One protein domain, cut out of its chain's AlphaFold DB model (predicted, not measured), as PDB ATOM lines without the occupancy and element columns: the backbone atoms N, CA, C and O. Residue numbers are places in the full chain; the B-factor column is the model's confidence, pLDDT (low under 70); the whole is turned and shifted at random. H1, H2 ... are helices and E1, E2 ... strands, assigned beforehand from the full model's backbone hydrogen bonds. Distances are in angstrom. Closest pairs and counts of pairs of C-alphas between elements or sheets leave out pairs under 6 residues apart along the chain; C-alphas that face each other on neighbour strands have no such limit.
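Overview. This is residues 213 to 383 of the 528 residues of an uncharacterized protein of Pristionchus pacificus (UniProt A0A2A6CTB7). A small slab of three parallel strands, E1 E2 E3, has the longest helix, H7, running along one face; H1 and H8 pack together at one end of the long axis, while H3, H5 and H6 gather loosely toward the other, with H2 farthest out. H4 sits near the E1 edge of the slab, and residues 362 to 383 lead from H8 back along the outside toward the H6 end. The 171 printed residues have eight named helices and three named strands in the order H1 E1 H2 H3 H4 H5 H6 E2 H7 E3 H8; the class is mostly helix, with under half of the residues, 78, in named elements. The whole is compact, with a radius of gyration of the C-alphas of 15.2 A, and spans 45 by 32 by 25 A.

Arrangement. Start at H1, residues 215 to 223, which only grazes the sheet and only just touches H8, residues 355 to 361, with 3 pairs of C-alphas within 8 A; the closest are those of Ala 215 and Trp 359, 5.7 A apart, and the lines are about perpendicular at 86 degrees. Next come to E1, residues 232 to 236, an edge strand parallel to E2, residues 319 to 323, at 21 degrees; look for N 233 and O 319, 2.8 A apart and within hydrogen-bond range. Residues 281 to 282 make a short parallel pairing with residues 235 to 236 of E1. H2, residues 247 to 253, touches no helix. H3, residues 258 to 263, only just touches H5, residues 285 to 288, with 3 pairs of C-alphas within 8 A; the closest are those of Leu 261 and Ile 287, 6.7 A apart. H4, residues 267 to 274, touches no helix and is only just not on the sheet, with 4 pairs of C-alphas within 10 A. H6, residues 302 to 311, is close to H3 but not clearly touching, the C-alphas of Phe 258 and Tyr 308 being closest at 6.0 A. E2 is the inner strand, parallel to the edge strand E3, residues 349 to 352, at 28 degrees, with N 350 and O 320 within hydrogen-bond range at 2.9 A. H7, residues 331 to 343, makes two layers with the sheet, a helix on one face: its height over the sheet is 8.5 A, it lies over E2 and E3, and it runs along the strands, at 7 degrees to E2 on the local plane. H7 touches H5, the closest C-alphas being those of Gln 285 and Val 337 at 5.8 A. E2, H7 and E3 form a strand-helix-strand unit, two parallel neighbour strands with a helix between, and its crossover is right-handed; E1, H2 to H6 and E2 form another. H8 only grazes the sheet. Every O i to N i+4 pair is within hydrogen-bond range in H1, H2, H3, H4, H7 and H8; in H6 4 of 6 are, and H5 is too short for such a pair.

Along the chain. Find C-alpha 215 at (-25.118, -31.549, 7.059), where H1 begins and runs 12.0 A. E1 and E2 are each 13.5 A long and E3 10.2 A. H2 measures 9.9 A, H3 8.4 A, H4 10.5 A, H5 4.6 A and H6 14.3 A. Find H7 from C-alpha 331 at (-31.566, -24.167, -0.823), running 17.9 A to C-alpha 343. H8 covers 10.3 A and ends at C-alpha 361, (-21.005, -23.157, 10.195).

Size, cuts and confidence. The two C-alphas farthest apart are those of Ala 224 and Arg 248, at 46.3 A. The printed part has no cut. The link from H5 to H6 is long, with 13 residues. The mean pLDDT of the printed part is 95.2, and residue 230 is the one residue under 70.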
ATOM      1  N   ILE A 213     -31.741 -33.968   3.602       96.56
ATOM      2  CA  ILE A 213     -30.692 -34.477   4.496       96.56
ATOM      3  C   ILE A 213     -30.016 -33.337   5.252       96.56
ATOM      4  O   ILE A 213     -29.880 -32.230   4.733       96.56
ATOM      5  N   ASP A 214     -29.558 -33.618   6.467       95.75
ATOM      6  CA  ASP A 214     -28.776 -32.673   7.257       95.75
ATOM      7  C   ASP A 214     -27.276 -32.709   6.895       95.75
ATOM      8  O   ASP A 214     -26.767 -33.645   6.267       95.75
ATOM      9  N   ALA A 215     -26.545 -31.684   7.336       96.62
ATOM     10  CA  ALA A 215     -25.118 -31.549   7.059       96.62
ATOM     11  C   ALA A 215     -24.245 -32.657   7.672       96.62
ATOM     12  O   ALA A 215     -23.220 -32.991   7.084       96.62
ATOM     13  N   LYS A 216     -24.628 -33.259   8.808       92.25
ATOM     14  CA  LYS A 216     -23.863 -34.358   9.434       92.25
ATOM     15  C   LYS A 216     -23.993 -35.643   8.622       92.25
ATOM     16  O   LYS A 216     -23.008 -36.360   8.447       92.25
ATOM     17  N   THR A 217     -25.186 -35.906   8.093       92.94
ATOM     18  CA  THR A 217     -25.436 -37.027   7.184       92.94
ATOM     19  C   THR A 217     -24.543 -36.914   5.947       92.94
ATOM     20  O   THR A 217     -23.808 -37.852   5.638       92.94
ATOM     21  N   LEU A 218     -24.517 -35.752   5.282       95.56
ATOM     22  CA  LEU A 218     -23.627 -35.544   4.134       95.56
ATOM     23  C   LEU A 218     -22.141 -35.601   4.530       95.56
ATOM     24  O   LEU A 218     -21.341 -36.186   3.805       95.56
ATOM     25  N   GLN A 219     -21.766 -35.055   5.688       95.69
ATOM     26  CA  GLN A 219     -20.389 -35.116   6.183       95.69
ATOM     27  C   GLN A 219     -19.914 -36.554   6.390       95.69
ATOM     28  O   GLN A 219     -18.776 -36.865   6.045       95.69
ATOM     29  N   SER A 220     -20.784 -37.440   6.870       88.69
ATOM     30  CA  SER A 220     -20.459 -38.859   7.033       88.69
ATOM     31  C   SER A 220     -20.196 -39.536   5.682       88.69
ATOM     32  O   SER A 220     -19.255 -40.317   5.564       88.69
ATOM     33  N   LEU A 221     -20.964 -39.185   4.642       90.00
ATOM     34  CA  LEU A 221     -20.767 -39.689   3.274       90.00
ATOM     35  C   LEU A 221     -19.466 -39.174   2.642       90.00
ATOM     36  O   LEU A 221     -18.764 -39.923   1.963       90.00
ATOM     37  N   VAL A 222     -19.132 -37.902   2.878       91.38
ATOM     38  CA  VAL A 222     -17.867 -37.305   2.428       91.38
ATOM     39  C   VAL A 222     -16.683 -37.971   3.133       91.38
ATOM     40  O   VAL A 222     -15.744 -38.394   2.463       91.38
ATOM     41  N   ALA A 223     -16.747 -38.137   4.458       87.56
ATOM     42  CA  ALA A 223     -15.689 -38.766   5.251       87.56
ATOM     43  C   ALA A 223     -15.478 -40.250   4.900       87.56
ATOM     44  O   ALA A 223     -14.350 -40.738   4.950       87.56
ATOM     45  N   ALA A 224     -16.541 -40.960   4.509       85.00
ATOM     46  CA  ALA A 224     -16.461 -42.332   4.011       85.00
ATOM     47  C   ALA A 224     -15.856 -42.435   2.596       85.00
ATOM     48  O   ALA A 224     -15.485 -43.523   2.163       85.00
ATOM     49  N   GLY A 225     -15.739 -41.319   1.866       85.19
ATOM     50  CA  GLY A 225     -15.240 -41.304   0.493       85.19
ATOM     51  C   GLY A 225     -16.235 -41.835  -0.545       85.19
ATOM     52  O   GLY A 225     -15.816 -42.162  -1.656       85.19
ATOM     53  N   SER A 226     -17.529 -41.906  -0.212       85.88
ATOM     54  CA  SER A 226     -18.573 -42.463  -1.090       85.88
ATOM     55  C   SER A 226     -18.962 -41.525  -2.244       85.88
ATOM     56  O   SER A 226     -19.458 -41.984  -3.277       85.88
ATOM     57  N   ILE A 227     -18.710 -40.215  -2.113       91.50
ATOM     58  CA  ILE A 227     -19.011 -39.220  -3.154       91.50
ATOM     59  C   ILE A 227     -18.198 -39.514  -4.426       91.50
ATOM     60  O   ILE A 227     -16.973 -39.622  -4.384       91.50
ATOM     61  N   ASN A 228     -18.883 -39.610  -5.568       85.81
ATOM     62  CA  ASN A 228     -18.350 -39.905  -6.907       85.81
ATOM     63  C   ASN A 228     -17.725 -41.289  -7.120       85.81
ATOM     64  O   ASN A 228     -17.145 -41.518  -8.182       85.81
ATOM     65  N   LYS A 229     -17.808 -42.196  -6.144       73.81
ATOM     66  CA  LYS A 229     -17.271 -43.561  -6.259       73.81
ATOM     67  C   LYS A 229     -18.343 -44.629  -6.106       73.81
ATOM     68  O   LYS A 229     -18.301 -45.630  -6.812       73.81
ATOM     69  N   GLU A 230     -19.289 -44.417  -5.193       64.06
ATOM     70  CA  GLU A 230     -20.204 -45.460  -4.723       64.06
ATOM     71  C   GLU A 230     -21.669 -45.047  -4.891       64.06
ATOM     72  O   GLU A 230     -22.413 -44.897  -3.923       64.06
ATOM     73  N   GLY A 231     -22.097 -44.821  -6.133       83.44
ATOM     74  CA  GLY A 231     -23.514 -44.598  -6.423       83.44
ATOM     75  C   GLY A 231     -24.087 -43.297  -5.852       83.44
ATOM     76  O   GLY A 231     -25.306 -43.183  -5.747       83.44
ATOM     77  N   ILE A 232     -23.243 -42.335  -5.457       91.94
ATOM     78  CA  ILE A 232     -23.655 -41.020  -4.953       91.94
ATOM     79  C   ILE A 232     -22.953 -39.925  -5.746       91.94
ATOM     80  O   ILE A 232     -21.722 -39.863  -5.799       91.94
ATOM     81  N   ARG A 233     -23.747 -39.007  -6.292       95.69
ATOM     82  CA  ARG A 233     -23.284 -37.786  -6.941       95.69
ATOM     83  C   ARG A 233     -23.609 -36.581  -6.078       95.69
ATOM     84  O   ARG A 233     -24.721 -36.476  -5.573       95.69
ATOM     85  N   LEU A 234     -22.669 -35.652  -5.940       97.75
ATOM     86  CA  LEU A 234     -22.888 -34.405  -5.213       97.75
ATOM     87  C   LEU A 234     -22.809 -33.214  -6.167       97.75
ATOM     88  O   LEU A 234     -21.817 -33.053  -6.876       97.75
ATOM     89  N   PHE A 235     -23.829 -32.364  -6.152       98.56
ATOM     90  CA  PHE A 235     -23.927 -31.186  -7.000       98.56
ATOM     91  C   PHE A 235     -23.963 -29.886  -6.200       98.56
ATOM     92  O   PHE A 235     -24.806 -29.696  -5.322       98.56
ATOM     93  N   ASP A 236     -23.078 -28.961  -6.575       98.62
ATOM     94  CA  ASP A 236     -23.167 -27.553  -6.210       98.62
ATOM     95  C   ASP A 236     -24.050 -26.832  -7.233       98.62
ATOM     96  O   ASP A 236     -23.658 -26.591  -8.376       98.62
ATOM     97  N   CYS A 237     -25.259 -26.490  -6.810       98.56
ATOM     98  CA  CYS A 237     -26.308 -25.894  -7.625       98.56
ATOM     99  C   CYS A 237     -26.434 -24.386  -7.443       98.56
ATOM    100  O   CYS A 237     -27.499 -23.800  -7.660       98.56
ATOM    101  N   THR A 238     -25.346 -23.740  -7.031       98.00
ATOM    102  CA  THR A 238     -25.325 -22.293  -6.856       98.00
ATOM    103  C   THR A 238     -25.638 -21.577  -8.167       98.00
ATOM    104  O   THR A 238     -25.216 -21.955  -9.263       98.00
ATOM    105  N   PHE A 239     -26.408 -20.502  -8.050       97.00
ATOM    106  CA  PHE A 239     -26.743 -19.622  -9.154       97.00
ATOM    107  C   PHE A 239     -26.788 -18.189  -8.637       97.00
ATOM    108  O   PHE A 239     -27.247 -17.934  -7.527       97.00
ATOM    109  N   PHE A 240     -26.327 -17.249  -9.452       94.94
ATOM    110  CA  PHE A 240     -26.480 -15.827  -9.180       94.94
ATOM    111  C   PHE A 240     -27.319 -15.223 -10.304       94.94
ATOM    112  O   PHE A 240     -26.948 -15.394 -11.467       94.94
ATOM    113  N   PRO A 241     -28.442 -14.547  -9.995       88.62
ATOM    114  CA  PRO A 241     -29.263 -13.911 -11.012       88.62
ATOM    115  C   PRO A 241     -28.446 -12.967 -11.898       88.62
ATOM    116  O   PRO A 241     -27.765 -12.065 -11.415       88.62
ATOM    117  N   THR A 242     -28.528 -13.189 -13.204       87.88
ATOM    118  CA  THR A 242     -27.936 -12.334 -14.242       87.88
ATOM    119  C   THR A 242     -29.019 -11.543 -14.978       87.88
ATOM    120  O   THR A 242     -30.217 -11.771 -14.764       87.88
ATOM    121  N   GLN A 243     -28.616 -10.660 -15.896       84.88
ATOM    122  CA  GLN A 243     -29.533 -10.097 -16.887       84.88
ATOM    123  C   GLN A 243     -30.203 -11.216 -17.702       84.88
ATOM    124  O   GLN A 243     -29.619 -12.282 -17.916       84.88
ATOM    125  N   TYR A 244     -31.448 -10.986 -18.120       80.69
ATOM    126  CA  TYR A 244     -32.192 -11.928 -18.952       80.69
ATOM    127  C   TYR A 244     -31.477 -12.087 -20.309       80.69
ATOM    128  O   TYR A 244     -31.331 -11.084 -21.010       80.69
ATOM    129  N   PRO A 245     -31.004 -13.291 -20.685       86.19
ATOM    130  CA  PRO A 245     -30.294 -13.469 -21.950       86.19
ATOM    131  C   PRO A 245     -31.236 -13.303 -23.147       86.19
ATOM    132  O   PRO A 245     -32.412 -13.664 -23.065       86.19
ATOM    133  N   ASP A 246     -30.722 -12.817 -24.276       93.50
ATOM    134  CA  ASP A 246     -31.481 -12.819 -25.528       93.50
ATOM    135  C   ASP A 246     -31.750 -14.268 -25.964       93.50
ATOM    136  O   ASP A 246     -30.826 -15.028 -26.267       93.50
ATOM    137  N   TYR A 247     -33.027 -14.659 -25.974       94.50
ATOM    138  CA  TYR A 247     -33.429 -16.033 -26.268       94.50
ATOM    139  C   TYR A 247     -33.171 -16.436 -27.724       94.50
ATOM    140  O   TYR A 247     -32.961 -17.618 -27.990       94.50
ATOM    141  N   ARG A 248     -33.198 -15.493 -28.678       96.50
ATOM    142  CA  ARG A 248     -32.932 -15.785 -30.096       96.50
ATOM    143  C   ARG A 248     -31.457 -16.076 -30.278       96.50
ATOM    144  O   ARG A 248     -31.103 -17.131 -30.794       96.50
ATOM    145  N   ARG A 249     -30.619 -15.195 -29.730       96.00
ATOM    146  CA  ARG A 249     -29.171 -15.367 -29.752       96.00
ATOM    147  C   ARG A 249     -28.742 -16.647 -29.039       96.00
ATOM    148  O   ARG A 249     -27.970 -17.417 -29.592       96.00
ATOM    149  N   PHE A 250     -29.287 -16.927 -27.851       95.75
ATOM    150  CA  PHE A 250     -28.993 -18.173 -27.134       95.75
ATOM    151  C   PHE A 250     -29.384 -19.405 -27.959       95.75
ATOM    152  O   PHE A 250     -28.632 -20.377 -28.012       95.75
ATOM    153  N   LYS A 251     -30.554 -19.364 -28.617       94.88
ATOM    154  CA  LYS A 251     -31.039 -20.470 -29.446       94.88
ATOM    155  C   LYS A 251     -30.095 -20.781 -30.610       94.88
ATOM    156  O   LYS A 251     -29.877 -21.948 -30.909       94.88
ATOM    157  N   GLU A 252     -29.546 -19.754 -31.247       96.06
ATOM    158  CA  GLU A 252     -28.636 -19.889 -32.390       96.06
ATOM    159  C   GLU A 252     -27.207 -20.258 -31.961       96.06
ATOM    160  O   GLU A 252     -26.569 -21.130 -32.556       96.06
ATOM    161  N   GLU A 253     -26.696 -19.618 -30.909       95.56
ATOM    162  CA  GLU A 253     -25.279 -19.691 -30.550       95.56
ATOM    163  C   GLU A 253     -24.962 -20.790 -29.529       95.56
ATOM    164  O   GLU A 253     -23.883 -21.380 -29.621       95.56
ATOM    165  N   SER A 254     -25.873 -21.106 -28.599       95.94
ATOM    166  CA  SER A 254     -25.545 -21.852 -27.368       95.94
ATOM    167  C   SER A 254     -26.466 -23.035 -27.038       95.94
ATOM    168  O   SER A 254     -26.145 -23.819 -26.146       95.94
ATOM    169  N   TYR A 255     -27.609 -23.185 -27.710       97.44
ATOM    170  CA  TYR A 255     -28.603 -24.213 -27.380       97.44
ATOM    171  C   TYR A 255     -28.025 -25.634 -27.449       97.44
ATOM    172  O   TYR A 255     -27.556 -26.066 -28.499       97.44
ATOM    173  N   GLY A 256     -28.048 -26.355 -26.321       96.00
ATOM    174  CA  GLY A 256     -27.510 -27.719 -26.209       96.00
ATOM    175  C   GLY A 256     -25.977 -27.826 -26.271       96.00
ATOM    176  O   GLY A 256     -25.440 -28.925 -26.162       96.00
ATOM    177  N   LYS A 257     -25.250 -26.708 -26.400       97.44
ATOM    178  CA  LYS A 257     -23.778 -26.658 -26.453       97.44
ATOM    179  C   LYS A 257     -23.178 -26.652 -25.045       97.44
ATOM    180  O   LYS A 257     -22.622 -25.661 -24.572       97.44
ATOM    181  N   PHE A 258     -23.399 -27.747 -24.317       97.50
ATOM    182  CA  PHE A 258     -23.043 -27.844 -22.901       97.50
ATOM    183  C   PHE A 258     -21.543 -27.709 -22.609       97.50
ATOM    184  O   PHE A 258     -21.222 -27.001 -21.655       97.50
ATOM    185  N   PRO A 259     -20.615 -28.314 -23.382       96.44
ATOM    186  CA  PRO A 259     -19.185 -28.118 -23.154       96.44
ATOM    187  C   PRO A 259     -18.782 -26.638 -23.206       96.44
ATOM    188  O   PRO A 259     -18.066 -26.163 -22.327       96.44
ATOM    189  N   GLU A 260     -19.300 -25.890 -24.181       96.62
ATOM    190  CA  GLU A 260     -19.048 -24.461 -24.350       96.62
ATOM    191  C   GLU A 260     -19.680 -23.635 -23.225       96.62
ATOM    192  O   GLU A 260     -19.037 -22.739 -22.682       96.62
ATOM    193  N   LEU A 261     -20.916 -23.955 -22.831       95.69
ATOM    194  CA  LEU A 261     -21.604 -23.291 -21.720       95.69
ATOM    195  C   LEU A 261     -20.891 -23.501 -20.377       95.69
ATOM    196  O   LEU A 261     -20.822 -22.576 -19.568       95.69
ATOM    197  N   ILE A 262     -20.352 -24.699 -20.135       94.94
ATOM    198  CA  ILE A 262     -19.554 -25.003 -18.942       94.94
ATOM    199  C   ILE A 262     -18.226 -24.235 -18.996       94.94
ATOM    200  O   ILE A 262     -17.847 -23.595 -18.014       94.94
ATOM    201  N   ALA A 263     -17.543 -24.254 -20.146       94.31
ATOM    202  CA  ALA A 263     -16.249 -23.601 -20.338       94.31
ATOM    203  C   ALA A 263     -16.318 -22.066 -20.271       94.31
ATOM    204  O   ALA A 263     -15.368 -21.437 -19.810       94.31
ATOM    205  N   ALA A 264     -17.440 -21.459 -20.675       92.81
ATOM    206  CA  ALA A 264     -17.659 -20.014 -20.582       92.81
ATOM    207  C   ALA A 264     -17.573 -19.488 -19.136       92.81
ATOM    208  O   ALA A 264     -17.296 -18.307 -18.915       92.81
ATOM    209  N   GLY A 265     -17.784 -20.364 -18.148       89.44
ATOM    210  CA  GLY A 265     -17.739 -20.018 -16.738       89.44
ATOM    211  C   GLY A 265     -18.904 -19.126 -16.303       89.44
ATOM    212  O   GLY A 265     -19.788 -18.740 -17.064       89.44
ATOM    213  N   SER A 266     -18.949 -18.825 -15.011       93.88
ATOM    214  CA  SER A 266     -19.920 -17.897 -14.433       93.88
ATOM    215  C   SER A 266     -19.448 -17.460 -13.054       93.88
ATOM    216  O   SER A 266     -18.614 -18.122 -12.439       93.88
ATOM    217  N   ARG A 267     -20.051 -16.402 -12.501       95.88
ATOM    218  CA  ARG A 267     -19.821 -16.025 -11.096       95.88
ATOM    219  C   ARG A 267     -20.133 -17.180 -10.133       95.88
ATOM    220  O   ARG A 267     -19.475 -17.306  -9.104       95.88
ATOM    221  N   ALA A 268     -21.119 -18.021 -10.461       96.19
ATOM    222  CA  ALA A 268     -21.454 -19.205  -9.670       96.19
ATOM    223  C   ALA A 268     -20.333 -20.251  -9.726       96.19
ATOM    224  O   ALA A 268     -19.911 -20.741  -8.680       96.19
ATOM    225  N   TYR A 269     -19.776 -20.493 -10.915       96.69
ATOM    226  CA  TYR A 269     -18.613 -21.363 -11.077       96.69
ATOM    227  C   TYR A 269     -17.388 -20.821 -10.331       96.69
ATOM    228  O   TYR A 269     -16.717 -21.580  -9.643       96.69
ATOM    229  N   SER A 270     -17.122 -19.511 -10.385       97.31
ATOM    230  CA  SER A 270     -16.027 -18.897  -9.623       97.31
ATOM    231  C   SER A 270     -16.191 -19.092  -8.111       97.31
ATOM    232  O   SER A 270     -15.214 -19.381  -7.426       97.31
ATOM    233  N   ALA A 271     -17.416 -18.982  -7.584       97.31
ATOM    234  CA  ALA A 271     -17.694 -19.240  -6.169       97.31
ATOM    235  C   ALA A 271     -17.517 -20.723  -5.795       97.31
ATOM    236  O   ALA A 271     -16.971 -21.022  -4.736       97.31
ATOM    237  N   TYR A 272     -17.938 -21.642  -6.671       98.19
ATOM    238  CA  TYR A 272     -17.680 -23.076  -6.530       98.19
ATOM    239  C   TYR A 272     -16.176 -23.382  -6.527       98.19
ATOM    240  O   TYR A 272     -15.686 -24.036  -5.609       98.19
ATOM    241  N   ALA A 273     -15.427 -22.863  -7.501       97.56
ATOM    242  CA  ALA A 273     -13.991 -23.093  -7.620       97.56
ATOM    243  C   ALA A 273     -13.208 -22.540  -6.419       97.56
ATOM    244  O   ALA A 273     -12.220 -23.140  -6.009       97.56
ATOM    245  N   ALA A 274     -13.668 -21.436  -5.823       97.75
ATOM    246  CA  ALA A 274     -13.052 -20.867  -4.630       97.75
ATOM    247  C   ALA A 274     -13.213 -21.763  -3.389       97.75
ATOM    248  O   ALA A 274     -12.255 -21.930  -2.636       97.75
ATOM    249  N   ALA A 275     -14.406 -22.321  -3.163       98.00
ATOM    250  CA  ALA A 275     -14.670 -23.242  -2.058       98.00
ATOM    251  C   ALA A 275     -15.980 -24.011  -2.277       98.00
ATOM    252  O   ALA A 275     -17.019 -23.381  -2.422       98.00
ATOM    253  N   HIS A 276     -15.973 -25.339  -2.215       98.50
ATOM    254  CA  HIS A 276     -17.137 -26.224  -2.354       98.50
ATOM    255  C   HIS A 276     -17.034 -27.436  -1.414       98.50
ATOM    256  O   HIS A 276     -15.990 -27.669  -0.808       98.50
ATOM    257  N   ILE A 277     -18.107 -28.218  -1.274       98.50
ATOM    258  CA  ILE A 277     -18.063 -29.466  -0.494       98.50
ATOM    259  C   ILE A 277     -17.180 -30.482  -1.240       98.50
ATOM    260  O   ILE A 277     -17.368 -30.640  -2.447       98.50
ATOM    261  N   PRO A 278     -16.233 -31.180  -0.580       97.56
ATOM    262  CA  PRO A 278     -15.355 -32.139  -1.247       97.56
ATOM    263  C   PRO A 278     -16.119 -33.155  -2.106       97.56
ATOM    264  O   PRO A 278     -17.087 -33.770  -1.663       97.56
ATOM    265  N   GLY A 279     -15.684 -33.310  -3.358       95.81
ATOM    266  CA  GLY A 279     -16.340 -34.180  -4.335       95.81
ATOM    267  C   GLY A 279     -17.566 -33.573  -5.031       95.81
ATOM    268  O   GLY A 279     -18.156 -34.234  -5.876       95.81
ATOM    269  N   ALA A 280     -17.970 -32.338  -4.742       97.94
ATOM    270  CA  ALA A 280     -19.065 -31.707  -5.474       97.94
ATOM    271  C   ALA A 280     -18.678 -31.364  -6.921       97.94
ATOM    272  O   ALA A 280     -17.572 -30.888  -7.175       97.94
ATOM    273  N   VAL A 281     -19.620 -31.515  -7.852       97.31
ATOM    274  CA  VAL A 281     -19.541 -31.028  -9.240       97.31
ATOM    275  C   VAL A 281     -20.450 -29.808  -9.387       97.31
ATOM    276  O   VAL A 281     -21.562 -29.794  -8.861       97.31
ATOM    277  N   HIS A 282     -20.017 -28.777 -10.106       97.75
ATOM    278  CA  HIS A 282     -20.866 -27.613 -10.364       97.75
ATOM    279  C   HIS A 282     -21.991 -27.950 -11.358       97.75
ATOM    280  O   HIS A 282     -21.727 -28.284 -12.510       97.75
ATOM    281  N   CYS A 283     -23.246 -27.808 -10.927       97.50
ATOM    282  CA  CYS A 283     -24.440 -28.058 -11.733       97.50
ATOM    283  C   CYS A 283     -25.437 -26.909 -11.584       97.50
ATOM    284  O   CYS A 283     -26.297 -26.919 -10.704       97.50
ATOM    285  N   THR A 284     -25.372 -25.916 -12.467       94.62
ATOM    286  CA  THR A 284     -26.216 -24.721 -12.345       94.62
ATOM    287  C   THR A 284     -27.488 -24.797 -13.191       94.62
ATOM    288  O   THR A 284     -27.471 -25.270 -14.330       94.62
ATOM    289  N   GLN A 285     -28.597 -24.259 -12.667       95.88
ATOM    290  CA  GLN A 285     -29.874 -24.206 -13.393       95.88
ATOM    291  C   GLN A 285     -29.770 -23.446 -14.727       95.88
ATOM    292  O   GLN A 285     -30.515 -23.739 -15.654       95.88
ATOM    293  N   GLY A 286     -28.855 -22.471 -14.826       94.81
ATOM    294  CA  GLY A 286     -28.685 -21.646 -16.025       94.81
ATOM    295  C   GLY A 286     -28.136 -22.408 -17.232       94.81
ATOM    296  O   GLY A 286     -28.320 -21.950 -18.350       94.81
ATOM    297  N   ILE A 287     -27.489 -23.556 -17.002       96.81
ATOM    298  CA  ILE A 287     -27.062 -24.490 -18.054       96.81
ATOM    299  C   ILE A 287     -28.071 -25.640 -18.171       96.81
ATOM    300  O   ILE A 287     -28.368 -26.085 -19.272       96.81
ATOM    301  N   ALA A 288     -28.655 -26.072 -17.047       97.50
ATOM    302  CA  ALA A 288     -29.684 -27.116 -16.996       97.50
ATOM    303  C   ALA A 288     -31.011 -26.733 -17.690       97.50
ATOM    304  O   ALA A 288     -31.868 -27.590 -17.902       97.50
ATOM    305  N   THR A 289     -31.205 -25.451 -18.003       97.56
ATOM    306  CA  THR A 289     -32.380 -24.886 -18.686       97.56
ATOM    307  C   THR A 289     -31.934 -23.878 -19.746       97.56
ATOM    308  O   THR A 289     -30.747 -23.563 -19.841       97.56
ATOM    309  N   TYR A 290     -32.872 -23.359 -20.539       97.06
ATOM    310  CA  TYR A 290     -32.600 -22.300 -21.512       97.06
ATOM    311  C   TYR A 290     -33.648 -21.178 -21.494       97.06
ATOM    312  O   TYR A 290     -34.820 -21.414 -21.175       97.06
ATOM    313  N   PRO A 291     -33.267 -19.947 -21.880       96.31
ATOM    314  CA  PRO A 291     -34.222 -18.871 -22.103       96.31
ATOM    315  C   PRO A 291     -35.024 -19.129 -23.385       96.31
ATOM    316  O   PRO A 291     -34.459 -19.322 -24.460       96.31
ATOM    317  N   SER A 292     -36.348 -19.096 -23.283       94.75
ATOM    318  CA  SER A 292     -37.268 -19.080 -24.420       94.75
ATOM    319  C   SER A 292     -37.907 -17.698 -24.572       94.75
ATOM    320  O   SER A 292     -37.552 -16.737 -23.888       94.75
ATOM    321  N   ARG A 293     -38.865 -17.573 -25.497       94.06
ATOM    322  CA  ARG A 293     -39.563 -16.308 -25.759       94.06
ATOM    323  C   ARG A 293     -40.263 -15.758 -24.511       94.06
ATOM    324  O   ARG A 293     -40.276 -14.543 -24.300       94.06
ATOM    325  N   TYR A 294     -40.862 -16.636 -23.710       94.25
ATOM    326  CA  TYR A 294     -41.674 -16.237 -22.562       94.25
ATOM    327  C   TYR A 294     -41.011 -16.588 -21.229       94.25
ATOM    328  O   TYR A 294     -41.073 -15.780 -20.298       94.25
ATOM    329  N   GLU A 295     -40.279 -17.700 -21.164       94.69
ATOM    330  CA  GLU A 295     -39.736 -18.258 -19.926       94.69
ATOM    331  C   GLU A 295     -38.212 -18.142 -19.850       94.69
ATOM    332  O   GLU A 295     -37.496 -18.395 -20.815       94.69
ATOM    333  N   ARG A 296     -37.684 -17.781 -18.673       93.81
ATOM    334  CA  ARG A 296     -36.226 -17.688 -18.471       93.81
ATOM    335  C   ARG A 296     -35.553 -19.057 -18.369       93.81
ATOM    336  O   ARG A 296     -34.397 -19.193 -18.752       93.81
ATOM    337  N   PHE A 297     -36.259 -20.017 -17.778       96.31
ATOM    338  CA  PHE A 297     -35.728 -21.311 -17.356       96.31
ATOM    339  C   PHE A 297     -36.574 -22.440 -17.953       96.31
ATOM    340  O   PHE A 297     -37.198 -23.219 -17.232       96.31
ATOM    341  N   THR A 298     -36.611 -22.484 -19.283       97.19
ATOM    342  CA  THR A 298     -37.335 -23.492 -20.068       97.19
ATOM    343  C   THR A 298     -36.589 -24.822 -20.032       97.19
ATOM    344  O   THR A 298     -35.356 -24.853 -20.062       97.19
ATOM    345  N   TYR A 299     -37.329 -25.924 -19.979       97.94
ATOM    346  CA  TYR A 299     -36.780 -27.279 -19.963       97.94
ATOM    347  C   TYR A 299     -36.379 -27.716 -21.371       97.94
ATOM    348  O   TYR A 299     -37.132 -27.507 -22.319       97.94
ATOM    349  N   TYR A 300     -35.201 -28.329 -21.501       98.25
ATOM    350  CA  TYR A 300     -34.773 -28.996 -22.728       98.25
ATOM    351  C   TYR A 300     -35.607 -30.259 -23.010       98.25
ATOM    352  O   TYR A 300     -36.151 -30.869 -22.092       98.25
ATOM    353  N   PRO A 301     -35.669 -30.710 -24.270       98.06
ATOM    354  CA  PRO A 301     -35.987 -32.099 -24.581       98.06
ATOM    355  C   PRO A 301     -35.101 -33.072 -23.781       98.06
ATOM    356  O   PRO A 301     -33.936 -32.771 -23.501       98.06
ATOM    357  N   ALA A 302     -35.656 -34.223 -23.393       98.06
ATOM    358  CA  ALA A 302     -34.995 -35.172 -22.494       98.06
ATOM    359  C   ALA A 302     -33.643 -35.677 -23.032       98.06
ATOM    360  O   ALA A 302     -32.676 -35.742 -22.280       98.06
ATOM    361  N   ASP A 303     -33.553 -35.948 -24.334       97.75
ATOM    362  CA  ASP A 303     -32.341 -36.379 -25.045       97.75
ATOM    363  C   ASP A 303     -31.234 -35.311 -25.056       97.75
ATOM    364  O   ASP A 303     -30.042 -35.627 -25.021       97.75
ATOM    365  N   ILE A 304     -31.612 -34.032 -25.068       98.31
ATOM    366  CA  ILE A 304     -30.667 -32.921 -24.944       98.31
ATOM    367  C   ILE A 304     -30.224 -32.786 -23.485       98.31
ATOM    368  O   ILE A 304     -29.027 -32.758 -23.211       98.31
ATOM    369  N   PHE A 305     -31.156 -32.753 -22.529       98.44
ATOM    370  CA  PHE A 305     -30.819 -32.634 -21.104       98.44
ATOM    371  C   PHE A 305     -29.927 -33.780 -20.601       98.44
ATOM    372  O   PHE A 305     -29.008 -33.552 -19.811       98.44
ATOM    373  N   GLU A 306     -30.160 -34.999 -21.093       98.31
ATOM    374  CA  GLU A 306     -29.354 -36.181 -20.791       98.31
ATOM    375  C   GLU A 306     -27.860 -35.939 -21.028       98.31
ATOM    376  O   GLU A 306     -27.035 -36.275 -20.176       98.31
ATOM    377  N   GLN A 307     -27.504 -35.285 -22.137       98.12
ATOM    378  CA  GLN A 307     -26.110 -35.008 -22.483       98.12
ATOM    379  C   GLN A 307     -25.425 -34.144 -21.423       98.12
ATOM    380  O   GLN A 307     -24.277 -34.409 -21.070       98.12
ATOM    381  N   TYR A 308     -26.124 -33.144 -20.880       98.19
ATOM    382  CA  TYR A 308     -25.587 -32.299 -19.816       98.19
ATOM    383  C   TYR A 308     -25.308 -33.102 -18.548       98.19
ATOM    384  O   TYR A 308     -24.207 -33.034 -18.007       98.19
ATOM    385  N   ILE A 309     -26.269 -33.906 -18.094       97.94
ATOM    386  CA  ILE A 309     -26.119 -34.693 -16.865       97.94
ATOM    387  C   ILE A 309     -25.046 -35.780 -17.017       97.94
ATOM    388  O   ILE A 309     -24.234 -35.970 -16.111       97.94
ATOM    389  N   GLN A 310     -24.950 -36.420 -18.186       97.56
ATOM    390  CA  GLN A 310     -23.854 -37.341 -18.491       97.56
ATOM    391  C   GLN A 310     -22.487 -36.636 -18.479       97.56
ATOM    392  O   GLN A 310     -21.519 -37.212 -17.985       97.56
ATOM    393  N   LEU A 311     -22.377 -35.390 -18.963       97.19
ATOM    394  CA  LEU A 311     -21.129 -34.607 -18.894       97.19
ATOM    395  C   LEU A 311     -20.705 -34.276 -17.456       97.19
ATOM    396  O   LEU A 311     -19.518 -34.095 -17.201       97.19
ATOM    397  N   LEU A 312     -21.649 -34.237 -16.513       96.56
ATOM    398  CA  LEU A 312     -21.368 -34.090 -15.082       96.56
ATOM    399  C   LEU A 312     -21.002 -35.422 -14.400       96.56
ATOM    400  O   LEU A 312     -20.851 -35.468 -13.179       96.56
ATOM    401  N   GLY A 313     -20.850 -36.499 -15.178       95.44
ATOM    402  CA  GLY A 313     -20.376 -37.805 -14.724       95.44
ATOM    403  C   GLY A 313     -21.412 -38.642 -13.984       95.44
ATOM    404  O   GLY A 313     -21.030 -39.535 -13.228       95.44
ATOM    405  N   VAL A 314     -22.708 -38.359 -14.153       95.94
ATOM    406  CA  VAL A 314     -23.770 -39.136 -13.497       95.94
ATOM    407  C   VAL A 314     -23.960 -40.474 -14.187       95.94
ATOM    408  O   VAL A 314     -24.157 -40.533 -15.403       95.94
ATOM    409  N   HIS A 315     -23.953 -41.533 -13.390       93.25
ATOM    410  CA  HIS A 315     -24.238 -42.884 -13.852       93.25
ATOM    411  C   HIS A 315     -25.678 -43.310 -13.571       93.25
ATOM    412  O   HIS A 315     -26.407 -42.697 -12.782       93.25
ATOM    413  N   LYS A 316     -26.102 -44.388 -14.228       89.38
ATOM    414  CA  LYS A 316     -27.384 -45.030 -13.949       89.38
ATOM    415  C   LYS A 316     -27.511 -45.391 -12.459       89.38
ATOM    416  O   LYS A 316     -26.559 -45.836 -11.824       89.38
ATOM    417  N   ASP A 317     -28.718 -45.230 -11.918       83.88
ATOM    418  CA  ASP A 317     -29.106 -45.609 -10.552       83.88
ATOM    419  C   ASP A 317     -28.365 -44.878  -9.411       83.88
ATOM    420  O   ASP A 317     -28.615 -45.204  -8.240       83.88
ATOM    421  N   GLU A 318     -27.527 -43.876  -9.715       91.62
ATOM    422  CA  GLU A 318     -26.884 -43.024  -8.710       91.62
ATOM    423  C   GLU A 318     -27.916 -42.200  -7.931       91.62
ATOM    424  O   GLU A 318     -28.908 -41.712  -8.473       91.62
ATOM    425  N   HIS A 319     -27.652 -42.016  -6.643       94.69
ATOM    426  CA  HIS A 319     -28.322 -41.042  -5.802       94.69
ATOM    427  C   HIS A 319     -27.675 -39.670  -6.002       94.69
ATOM    428  O   HIS A 319     -26.477 -39.513  -5.786       94.69
ATOM    429  N   ILE A 320     -28.457 -38.655  -6.363       97.56
ATOM    430  CA  ILE A 320     -27.951 -37.288  -6.524       97.56
ATOM    431  C   ILE A 320     -28.266 -36.476  -5.269       97.56
ATOM    432  O   ILE A 320     -29.406 -36.407  -4.831       97.56
ATOM    433  N   ILE A 321     -27.262 -35.831  -4.694       98.25
ATOM    434  CA  ILE A 321     -27.409 -34.872  -3.602       98.25
ATOM    435  C   ILE A 321     -27.138 -33.484  -4.175       98.25
ATOM    436  O   ILE A 321     -26.106 -33.268  -4.806       98.25
ATOM    437  N   VAL A 322     -28.038 -32.532  -3.947       98.81
ATOM    438  CA  VAL A 322     -27.879 -31.140  -4.382       98.81
ATOM    439  C   VAL A 322     -27.755 -30.199  -3.184       98.81
ATOM    440  O   VAL A 322     -28.427 -30.366  -2.164       98.81
ATOM    441  N   TYR A 323     -26.919 -29.173  -3.308       98.81
ATOM    442  CA  TYR A 323     -26.820 -28.072  -2.346       98.81
ATOM    443  C   TYR A 323     -26.516 -26.754  -3.064       98.81
ATOM    444  O   TYR A 323     -26.241 -26.743  -4.260       98.81
ATOM    445  N   GLY A 324     -26.563 -25.622  -2.362       98.25
ATOM    446  CA  GLY A 324     -26.203 -24.327  -2.941       98.25
ATOM    447  C   GLY A 324     -25.801 -23.280  -1.904       98.25
ATOM    448  O   GLY A 324     -25.594 -23.589  -0.728       98.25
ATOM    449  N   ARG A 325     -25.675 -22.034  -2.371       98.00
ATOM    450  CA  ARG A 325     -25.414 -20.813  -1.585       98.00
ATOM    451  C   ARG A 325     -26.554 -19.810  -1.758       98.00
ATOM    452  O   ARG A 325     -27.237 -19.832  -2.786       98.00
ATOM    453  N   GLY A 326     -26.699 -18.884  -0.811       95.94
ATOM    454  CA  GLY A 326     -27.586 -17.733  -0.953       95.94
ATOM    455  C   GLY A 326     -28.969 -17.929  -0.315       95.94
ATOM    456  O   GLY A 326     -29.062 -18.469   0.783       95.94
ATOM    457  N   PRO A 327     -30.059 -17.451  -0.943       96.56
ATOM    458  CA  PRO A 327     -31.367 -17.368  -0.289       96.56
ATOM    459  C   PRO A 327     -31.902 -18.707   0.239       96.56
ATOM    460  O   PRO A 327     -31.638 -19.768  -0.332       96.56
ATOM    461  N   GLN A 328     -32.703 -18.625   1.309       97.06
ATOM    462  CA  GLN A 328     -33.289 -19.778   2.005       97.06
ATOM    463  C   GLN A 328     -32.223 -20.800   2.438       97.06
ATOM    464  O   GLN A 328     -32.339 -21.984   2.133       97.06
ATOM    465  N   GLY A 329     -31.150 -20.327   3.086       95.88
ATOM    466  CA  GLY A 329     -30.044 -21.178   3.540       95.88
ATOM    467  C   GLY A 329     -29.343 -21.902   2.394       95.88
ATOM    468  O   GLY A 329     -29.034 -23.082   2.484       95.88
ATOM    469  N   GLY A 330     -29.199 -21.251   1.241       97.44
ATOM    470  CA  GLY A 330     -28.622 -21.835   0.034       97.44
ATOM    471  C   GLY A 330     -29.475 -22.886  -0.679       97.44
ATOM    472  O   GLY A 330     -29.024 -23.448  -1.681       97.44
ATOM    473  N   MET A 331     -30.705 -23.140  -0.232       98.38
ATOM    474  CA  MET A 331     -31.566 -24.167  -0.823       98.38
ATOM    475  C   MET A 331     -32.361 -23.689  -2.037       98.38
ATOM    476  O   MET A 331     -32.826 -24.527  -2.804       98.38
ATOM    477  N   LEU A 332     -32.523 -22.381  -2.266       98.31
ATOM    478  CA  LEU A 332     -33.421 -21.873  -3.314       98.31
ATOM    479  C   LEU A 332     -33.116 -22.439  -4.709       98.31
ATOM    480  O   LEU A 332     -33.988 -22.991  -5.382       98.31
ATOM    481  N   PHE A 333     -31.867 -22.311  -5.149       98.25
ATOM    482  CA  PHE A 333     -31.462 -22.737  -6.488       98.25
ATOM    483  C   PHE A 333     -31.172 -24.237  -6.565       98.25
ATOM    484  O   PHE A 333     -31.450 -24.860  -7.588       98.25
ATOM    485  N   ALA A 334     -30.714 -24.833  -5.462       98.56
ATOM    486  CA  ALA A 334     -30.573 -26.278  -5.345       98.56
ATOM    487  C   ALA A 334     -31.931 -26.990  -5.439       98.56
ATOM    488  O   ALA A 334     -32.060 -27.946  -6.193       98.56
ATOM    489  N   GLY A 335     -32.971 -26.465  -4.786       98.31
ATOM    490  CA  GLY A 335     -34.343 -26.963  -4.896       98.31
ATOM    491  C   GLY A 335     -34.896 -26.870  -6.320       98.31
ATOM    492  O   GLY A 335     -35.582 -27.783  -6.775       98.31
ATOM    493  N   LYS A 336     -34.541 -25.821  -7.078       98.38
ATOM    494  CA  LYS A 336     -34.870 -25.742  -8.512       98.38
ATOM    495  C   LYS A 336     -34.171 -26.833  -9.323       98.38
ATOM    496  O   LYS A 336     -34.834 -27.489 -10.118       98.38
ATOM    497  N   VAL A 337     -32.873 -27.059  -9.118       98.75
ATOM    498  CA  VAL A 337     -32.154 -28.147  -9.806       98.75
ATOM    499  C   VAL A 337     -32.703 -29.518  -9.407       98.75
ATOM    500  O   VAL A 337     -32.890 -30.361 -10.280       98.75
ATOM    501  N   ALA A 338     -33.061 -29.720  -8.137       98.56
ATOM    502  CA  ALA A 338     -33.725 -30.939  -7.690       98.56
ATOM    503  C   ALA A 338     -35.041 -31.177  -8.450       98.56
ATOM    504  O   ALA A 338     -35.280 -32.260  -8.982       98.56
ATOM    505  N   TRP A 339     -35.880 -30.145  -8.567       98.56
ATOM    506  CA  TRP A 339     -37.134 -30.239  -9.312       98.56
ATOM    507  C   TRP A 339     -36.919 -30.526 -10.804       98.56
ATOM    508  O   TRP A 339     -37.663 -31.309 -11.398       98.56
ATOM    509  N   ILE A 340     -35.875 -29.936 -11.400       98.62
ATOM    510  CA  ILE A 340     -35.478 -30.215 -12.783       98.62
ATOM    511  C   ILE A 340     -35.117 -31.696 -12.933       98.62
ATOM    512  O   ILE A 340     -35.730 -32.382 -13.740       98.62
ATOM    513  N   LEU A 341     -34.196 -32.215 -12.117       98.50
ATOM    514  CA  LEU A 341     -33.777 -33.622 -12.156       98.50
ATOM    515  C   LEU A 341     -34.960 -34.583 -11.967       98.50
ATOM    516  O   LEU A 341     -35.099 -35.553 -12.711       98.50
ATOM    517  N   LYS A 342     -35.855 -34.276 -11.023       97.12
ATOM    518  CA  LYS A 342     -37.092 -35.033 -10.792       97.12
ATOM    519  C   LYS A 342     -37.991 -35.056 -12.035       97.12
ATOM    520  O   LYS A 342     -38.530 -36.105 -12.381       97.12
ATOM    521  N   SER A 343     -38.093 -33.925 -12.738       98.12
ATOM    522  CA  SER A 343     -38.848 -33.789 -13.994       98.12
ATOM    523  C   SER A 343     -38.285 -34.630 -15.140       98.12
ATOM    524  O   SER A 343     -39.025 -34.960 -16.060       98.12
ATOM    525  N   TYR A 344     -37.014 -35.030 -15.056       98.38
ATOM    526  CA  TYR A 344     -36.394 -35.965 -15.995       98.38
ATOM    527  C   TYR A 344     -36.255 -37.396 -15.444       98.38
ATOM    528  O   TYR A 344     -35.482 -38.201 -15.960       98.38
ATOM    529  N   GLY A 345     -36.996 -37.732 -14.383       96.06
ATOM    530  CA  GLY A 345     -37.087 -39.097 -13.865       96.06
ATOM    531  C   GLY A 345     -36.020 -39.506 -12.851       96.06
ATOM    532  O   GLY A 345     -35.944 -40.693 -12.536       96.06
ATOM    533  N   GLN A 346     -35.235 -38.570 -12.306       96.56
ATOM    534  CA  GLN A 346     -34.357 -38.871 -11.175       96.56
ATOM    535  C   GLN A 346     -35.184 -39.080  -9.897       96.56
ATOM    536  O   GLN A 346     -35.775 -38.141  -9.364       96.56
ATOM    537  N   GLU A 347     -35.203 -40.310  -9.386       91.50
ATOM    538  CA  GLU A 347     -35.974 -40.676  -8.187       91.50
ATOM    539  C   GLU A 347     -35.144 -40.593  -6.899       91.50
ATOM    540  O   GLU A 347     -35.633 -40.124  -5.870       91.50
ATOM    541  N   LYS A 348     -33.875 -41.017  -6.956       94.69
ATOM    542  CA  LYS A 348     -32.942 -40.980  -5.822       94.69
ATOM    543  C   LYS A 348     -32.297 -39.601  -5.742       94.69
ATOM    544  O   LYS A 348     -31.306 -39.335  -6.427       94.69
ATOM    545  N   LEU A 349     -32.912 -38.712  -4.977       96.06
ATOM    546  CA  LEU A 349     -32.542 -37.308  -4.938       96.06
ATOM    547  C   LEU A 349     -32.696 -36.744  -3.525       96.06
ATOM    548  O   LEU A 349     -33.754 -36.890  -2.909       96.06
ATOM    549  N   SER A 350     -31.661 -36.059  -3.048       98.12
ATOM    550  CA  SER A 350     -31.659 -35.355  -1.767       98.12
ATOM    551  C   SER A 350     -31.259 -33.893  -1.935       98.12
ATOM    552  O   SER A 350     -30.372 -33.561  -2.717       98.12
ATOM    553  N   LEU A 351     -31.873 -33.019  -1.146       98.69
ATOM    554  CA  LEU A 351     -31.483 -31.622  -0.966       98.69
ATOM    555  C   LEU A 351     -30.824 -31.459   0.410       98.69
ATOM    556  O   LEU A 351     -31.351 -31.948   1.412       98.69
ATOM    557  N   LEU A 352     -29.680 -30.776   0.456       98.75
ATOM    558  CA  LEU A 352     -28.966 -30.472   1.697       98.75
ATOM    559  C   LEU A 352     -29.620 -29.303   2.447       98.75
ATOM    560  O   LEU A 352     -29.632 -28.176   1.947       98.75
ATOM    561  N   ASP A 353     -30.081 -29.562   3.669       98.56
ATOM    562  CA  ASP A 353     -30.677 -28.552   4.538       98.56
ATOM    563  C   ASP A 353     -29.641 -27.530   5.042       98.56
ATOM    564  O   ASP A 353     -28.607 -27.870   5.635       98.56
ATOM    565  N   GLY A 354     -29.920 -26.253   4.777       97.75
ATOM    566  CA  GLY A 354     -29.043 -25.122   5.083       97.75
ATOM    567  C   GLY A 354     -27.815 -24.974   4.177       97.75
ATOM    568  O   GLY A 354     -26.969 -24.111   4.434       97.75
ATOM    569  N   GLY A 355     -27.711 -25.789   3.119       98.25
ATOM    570  CA  GLY A 355     -26.740 -25.600   2.042       98.25
ATOM    571  C   GLY A 355     -25.282 -25.494   2.510       98.25
ATOM    572  O   GLY A 355     -24.871 -26.072   3.521       98.25
ATOM    573  N   LEU A 356     -24.470 -24.747   1.755       98.31
ATOM    574  CA  LEU A 356     -23.046 -24.577   2.068       98.31
ATOM    575  C   LEU A 356     -22.808 -23.724   3.325       98.31
ATOM    576  O   LEU A 356     -21.796 -23.884   4.009       98.31
ATOM    577  N   GLU A 357     -23.721 -22.807   3.633       97.06
ATOM    578  CA  GLU A 357     -23.611 -21.917   4.792       97.06
ATOM    579  C   GLU A 357     -23.684 -22.722   6.094       97.06
ATOM    580  O   GLU A 357     -22.804 -22.596   6.950       97.06
ATOM    581  N   ASN A 358     -24.655 -23.634   6.210       98.25
ATOM    582  CA  ASN A 358     -24.751 -24.548   7.345       98.25
ATOM    583  C   ASN A 358     -23.572 -25.533   7.396       98.25
ATOM    584  O   ASN A 358     -23.018 -25.769   8.471       98.25
ATOM    585  N   TRP A 359     -23.124 -26.059   6.250       98.50
ATOM    586  CA  TRP A 359     -21.913 -26.888   6.170       98.50
ATOM    587  C   TRP A 359     -20.689 -26.175   6.768       98.50
ATOM    588  O   TRP A 359     -19.999 -26.708   7.641       98.50
ATOM    589  N   THR A 360     -20.473 -24.922   6.363       97.62
ATOM    590  CA  THR A 360     -19.356 -24.087   6.828       97.62
ATOM    591  C   THR A 360     -19.494 -23.736   8.310       97.62
ATOM    592  O   THR A 360     -18.517 -23.796   9.056       97.62
ATOM    593  N   LYS A 361     -20.712 -23.432   8.777       97.12
ATOM    594  CA  LYS A 361     -21.005 -23.157  10.195       97.12
ATOM    595  C   LYS A 361     -20.656 -24.342  11.100       97.12
ATOM    596  O   LYS A 361     -20.165 -24.138  12.209       97.12
ATOM    597  N   ASN A 362     -20.853 -25.570  10.616       97.25
ATOM    598  CA  ASN A 362     -20.458 -26.799  11.314       97.25
ATOM    599  C   ASN A 362     -18.950 -27.102  11.223       97.25
ATOM    600  O   ASN A 362     -18.501 -28.099  11.784       97.25
ATOM    601  N   LYS A 363     -18.159 -26.232  10.578       97.81
ATOM    602  CA  LYS A 363     -16.701 -26.363  10.404       97.81
ATOM    603  C   LYS A 363     -16.295 -27.645   9.674       97.81
ATOM    604  O   LYS A 363     -15.235 -28.203   9.943       97.81
ATOM    605  N   PHE A 364     -17.146 -28.117   8.768       97.75
ATOM    606  CA  PHE A 364     -16.816 -29.245   7.909       97.75
ATOM    607  C   PHE A 364     -15.869 -28.819   6.787       97.75
ATOM    608  O   PHE A 364     -15.832 -27.654   6.388       97.75
ATOM    609  N   GLU A 365     -15.079 -29.776   6.302       96.94
ATOM    610  CA  GLU A 365     -14.024 -29.514   5.327       96.94
ATOM    611  C   GLU A 365     -14.585 -28.980   4.005       96.94
ATOM    612  O   GLU A 365     -15.654 -29.382   3.544       96.94
ATOM    613  N   LEU A 366     -13.836 -28.064   3.391       98.06
ATOM    614  CA  LEU A 366     -14.115 -27.501   2.076       98.06
ATOM    615  C   LEU A 366     -12.976 -27.872   1.126       98.06
ATOM    616  O   LEU A 366     -11.816 -27.951   1.524       98.06
ATOM    617  N   SER A 367     -13.315 -28.058  -0.142       97.81
ATOM    618  CA  SER A 367     -12.384 -28.224  -1.253       97.81
ATOM    619  C   SER A 367     -12.354 -26.954  -2.098       97.81
ATOM    620  O   SER A 367     -13.356 -26.258  -2.223       97.81
ATOM    621  N   ASN A 368     -11.217 -26.669  -2.719       96.50
ATOM    622  CA  ASN A 368     -11.062 -25.643  -3.754       96.50
ATOM    623  C   ASN A 368     -10.509 -26.235  -5.061       96.50
ATOM    624  O   ASN A 368      -9.958 -25.516  -5.889       96.50
ATOM    625  N   GLN A 369     -10.609 -27.556  -5.215       93.69
ATOM    626  CA  GLN A 369     -10.143 -28.289  -6.386       93.69
ATOM    627  C   GLN A 369     -11.355 -28.748  -7.199       93.69
ATOM    628  O   GLN A 369     -11.958 -29.763  -6.844       93.69
ATOM    629  N   PRO A 370     -11.756 -27.997  -8.246       91.81
ATOM    630  CA  PRO A 370     -12.768 -28.454  -9.184       91.81
ATOM    631  C   PRO A 370     -12.438 -29.850  -9.695       91.81
ATOM    632  O   PRO A 370     -11.299 -30.136 -10.067       91.81
ATOM    633  N   ILE A 371     -13.448 -30.708  -9.733       89.75
ATOM    634  CA  ILE A 371     -13.305 -32.060 -10.262       89.75
ATOM    635  C   ILE A 371     -13.878 -32.133 -11.670       89.75
ATOM    636  O   ILE A 371     -14.921 -31.550 -11.971       89.75
ATOM    637  N   GLN A 372     -13.202 -32.894 -12.522       87.38
ATOM    638  CA  GLN A 372     -13.719 -33.282 -13.821       87.38
ATOM    639  C   GLN A 372     -13.859 -34.796 -13.842       87.38
ATOM    640  O   GLN A 372     -12.923 -35.527 -13.516       87.38
ATOM    641  N   LEU A 373     -15.058 -35.253 -14.172       92.44
ATOM    642  CA  LEU A 373     -15.410 -36.662 -14.179       92.44
ATOM    643  C   LEU A 373     -15.499 -37.162 -15.621       92.44
ATOM    644  O   LEU A 373     -15.798 -36.372 -16.523       92.44
ATOM    645  N   PRO A 374     -15.247 -38.459 -15.864       93.06
ATOM    646  CA  PRO A 374     -15.567 -39.054 -17.150       93.06
ATOM    647  C   PRO A 374     -17.071 -38.942 -17.415       93.06
ATOM    648  O   PRO A 374     -17.878 -38.875 -16.487       93.06
ATOM    649  N   LYS A 375     -17.442 -38.945 -18.696       95.38
ATOM    650  CA  LYS A 375     -18.845 -38.939 -19.104       95.38
ATOM    651  C   LYS A 375     -19.561 -40.166 -18.520       95.38
ATOM    652  O   LYS A 375     -19.080 -41.287 -18.676       95.38
ATOM    653  N   GLY A 376     -20.695 -39.933 -17.869       95.88
ATOM    654  CA  GLY A 376     -21.547 -40.978 -17.314       95.88
ATOM    655  C   GLY A 376     -22.534 -41.568 -18.327       95.88
ATOM    656  O   GLY A 376     -22.507 -41.234 -19.514       95.88
ATOM    657  N   ASP A 377     -23.418 -42.440 -17.847       95.81
ATOM    658  CA  ASP A 377     -24.414 -43.190 -18.631       95.81
ATOM    659  C   ASP A 377     -25.854 -43.023 -18.106       95.81
ATOM    660  O   ASP A 377     -26.729 -43.844 -18.378       95.81
ATOM    661  N   TRP A 378     -26.114 -41.949 -17.352       96.62
ATOM    662  CA  TRP A 378     -27.460 -41.596 -16.903       96.62
ATOM    663  C   TRP A 378     -28.430 -41.426 -18.080       96.62
ATOM    664  O   TRP A 378     -28.063 -40.847 -19.101       96.62
ATOM    665  N   THR A 379     -29.667 -41.905 -17.923       96.88
ATOM    666  CA  THR A 379     -30.715 -41.832 -18.951       96.88
ATOM    667  C   THR A 379     -31.869 -40.960 -18.480       96.88
ATOM    668  O   THR A 379     -32.447 -41.221 -17.419       96.88
ATOM    669  N   ALA A 380     -32.238 -39.962 -19.279       97.44
ATOM    670  CA  ALA A 380     -33.379 -39.105 -18.982       97.44
ATOM    671  C   ALA A 380     -34.706 -39.815 -19.291       97.44
ATOM    672  O   ALA A 380     -34.838 -40.539 -20.277       97.44
ATOM    673  N   LYS A 381     -35.731 -39.558 -18.476       97.00
ATOM    674  CA  LYS A 381     -37.128 -39.907 -18.773       97.00
ATOM    675  C   LYS A 381     -37.924 -38.624 -18.938       97.00
ATOM    676  O   LYS A 381     -37.850 -37.767 -18.066       97.00
ATOM    677  N   ASP A 382     -38.725 -38.496 -19.989       96.25
ATOM    678  CA  ASP A 382     -39.629 -37.350 -20.096       96.25
ATOM    679  C   ASP A 382     -40.794 -37.499 -19.107       96.25
ATOM    680  O   ASP A 382     -41.748 -38.240 -19.339       96.25
ATOM    681  N   ARG A 383     -40.668 -36.828 -17.959       97.19
ATOM    682  CA  ARG A 383     -41.711 -36.704 -16.934       97.19
ATOM    683  C   ARG A 383     -42.031 -35.240 -16.658       97.19
ATOM    684  O   ARG A 383     -42.526 -34.907 -15.583       97.19
TER     685      ARG A 383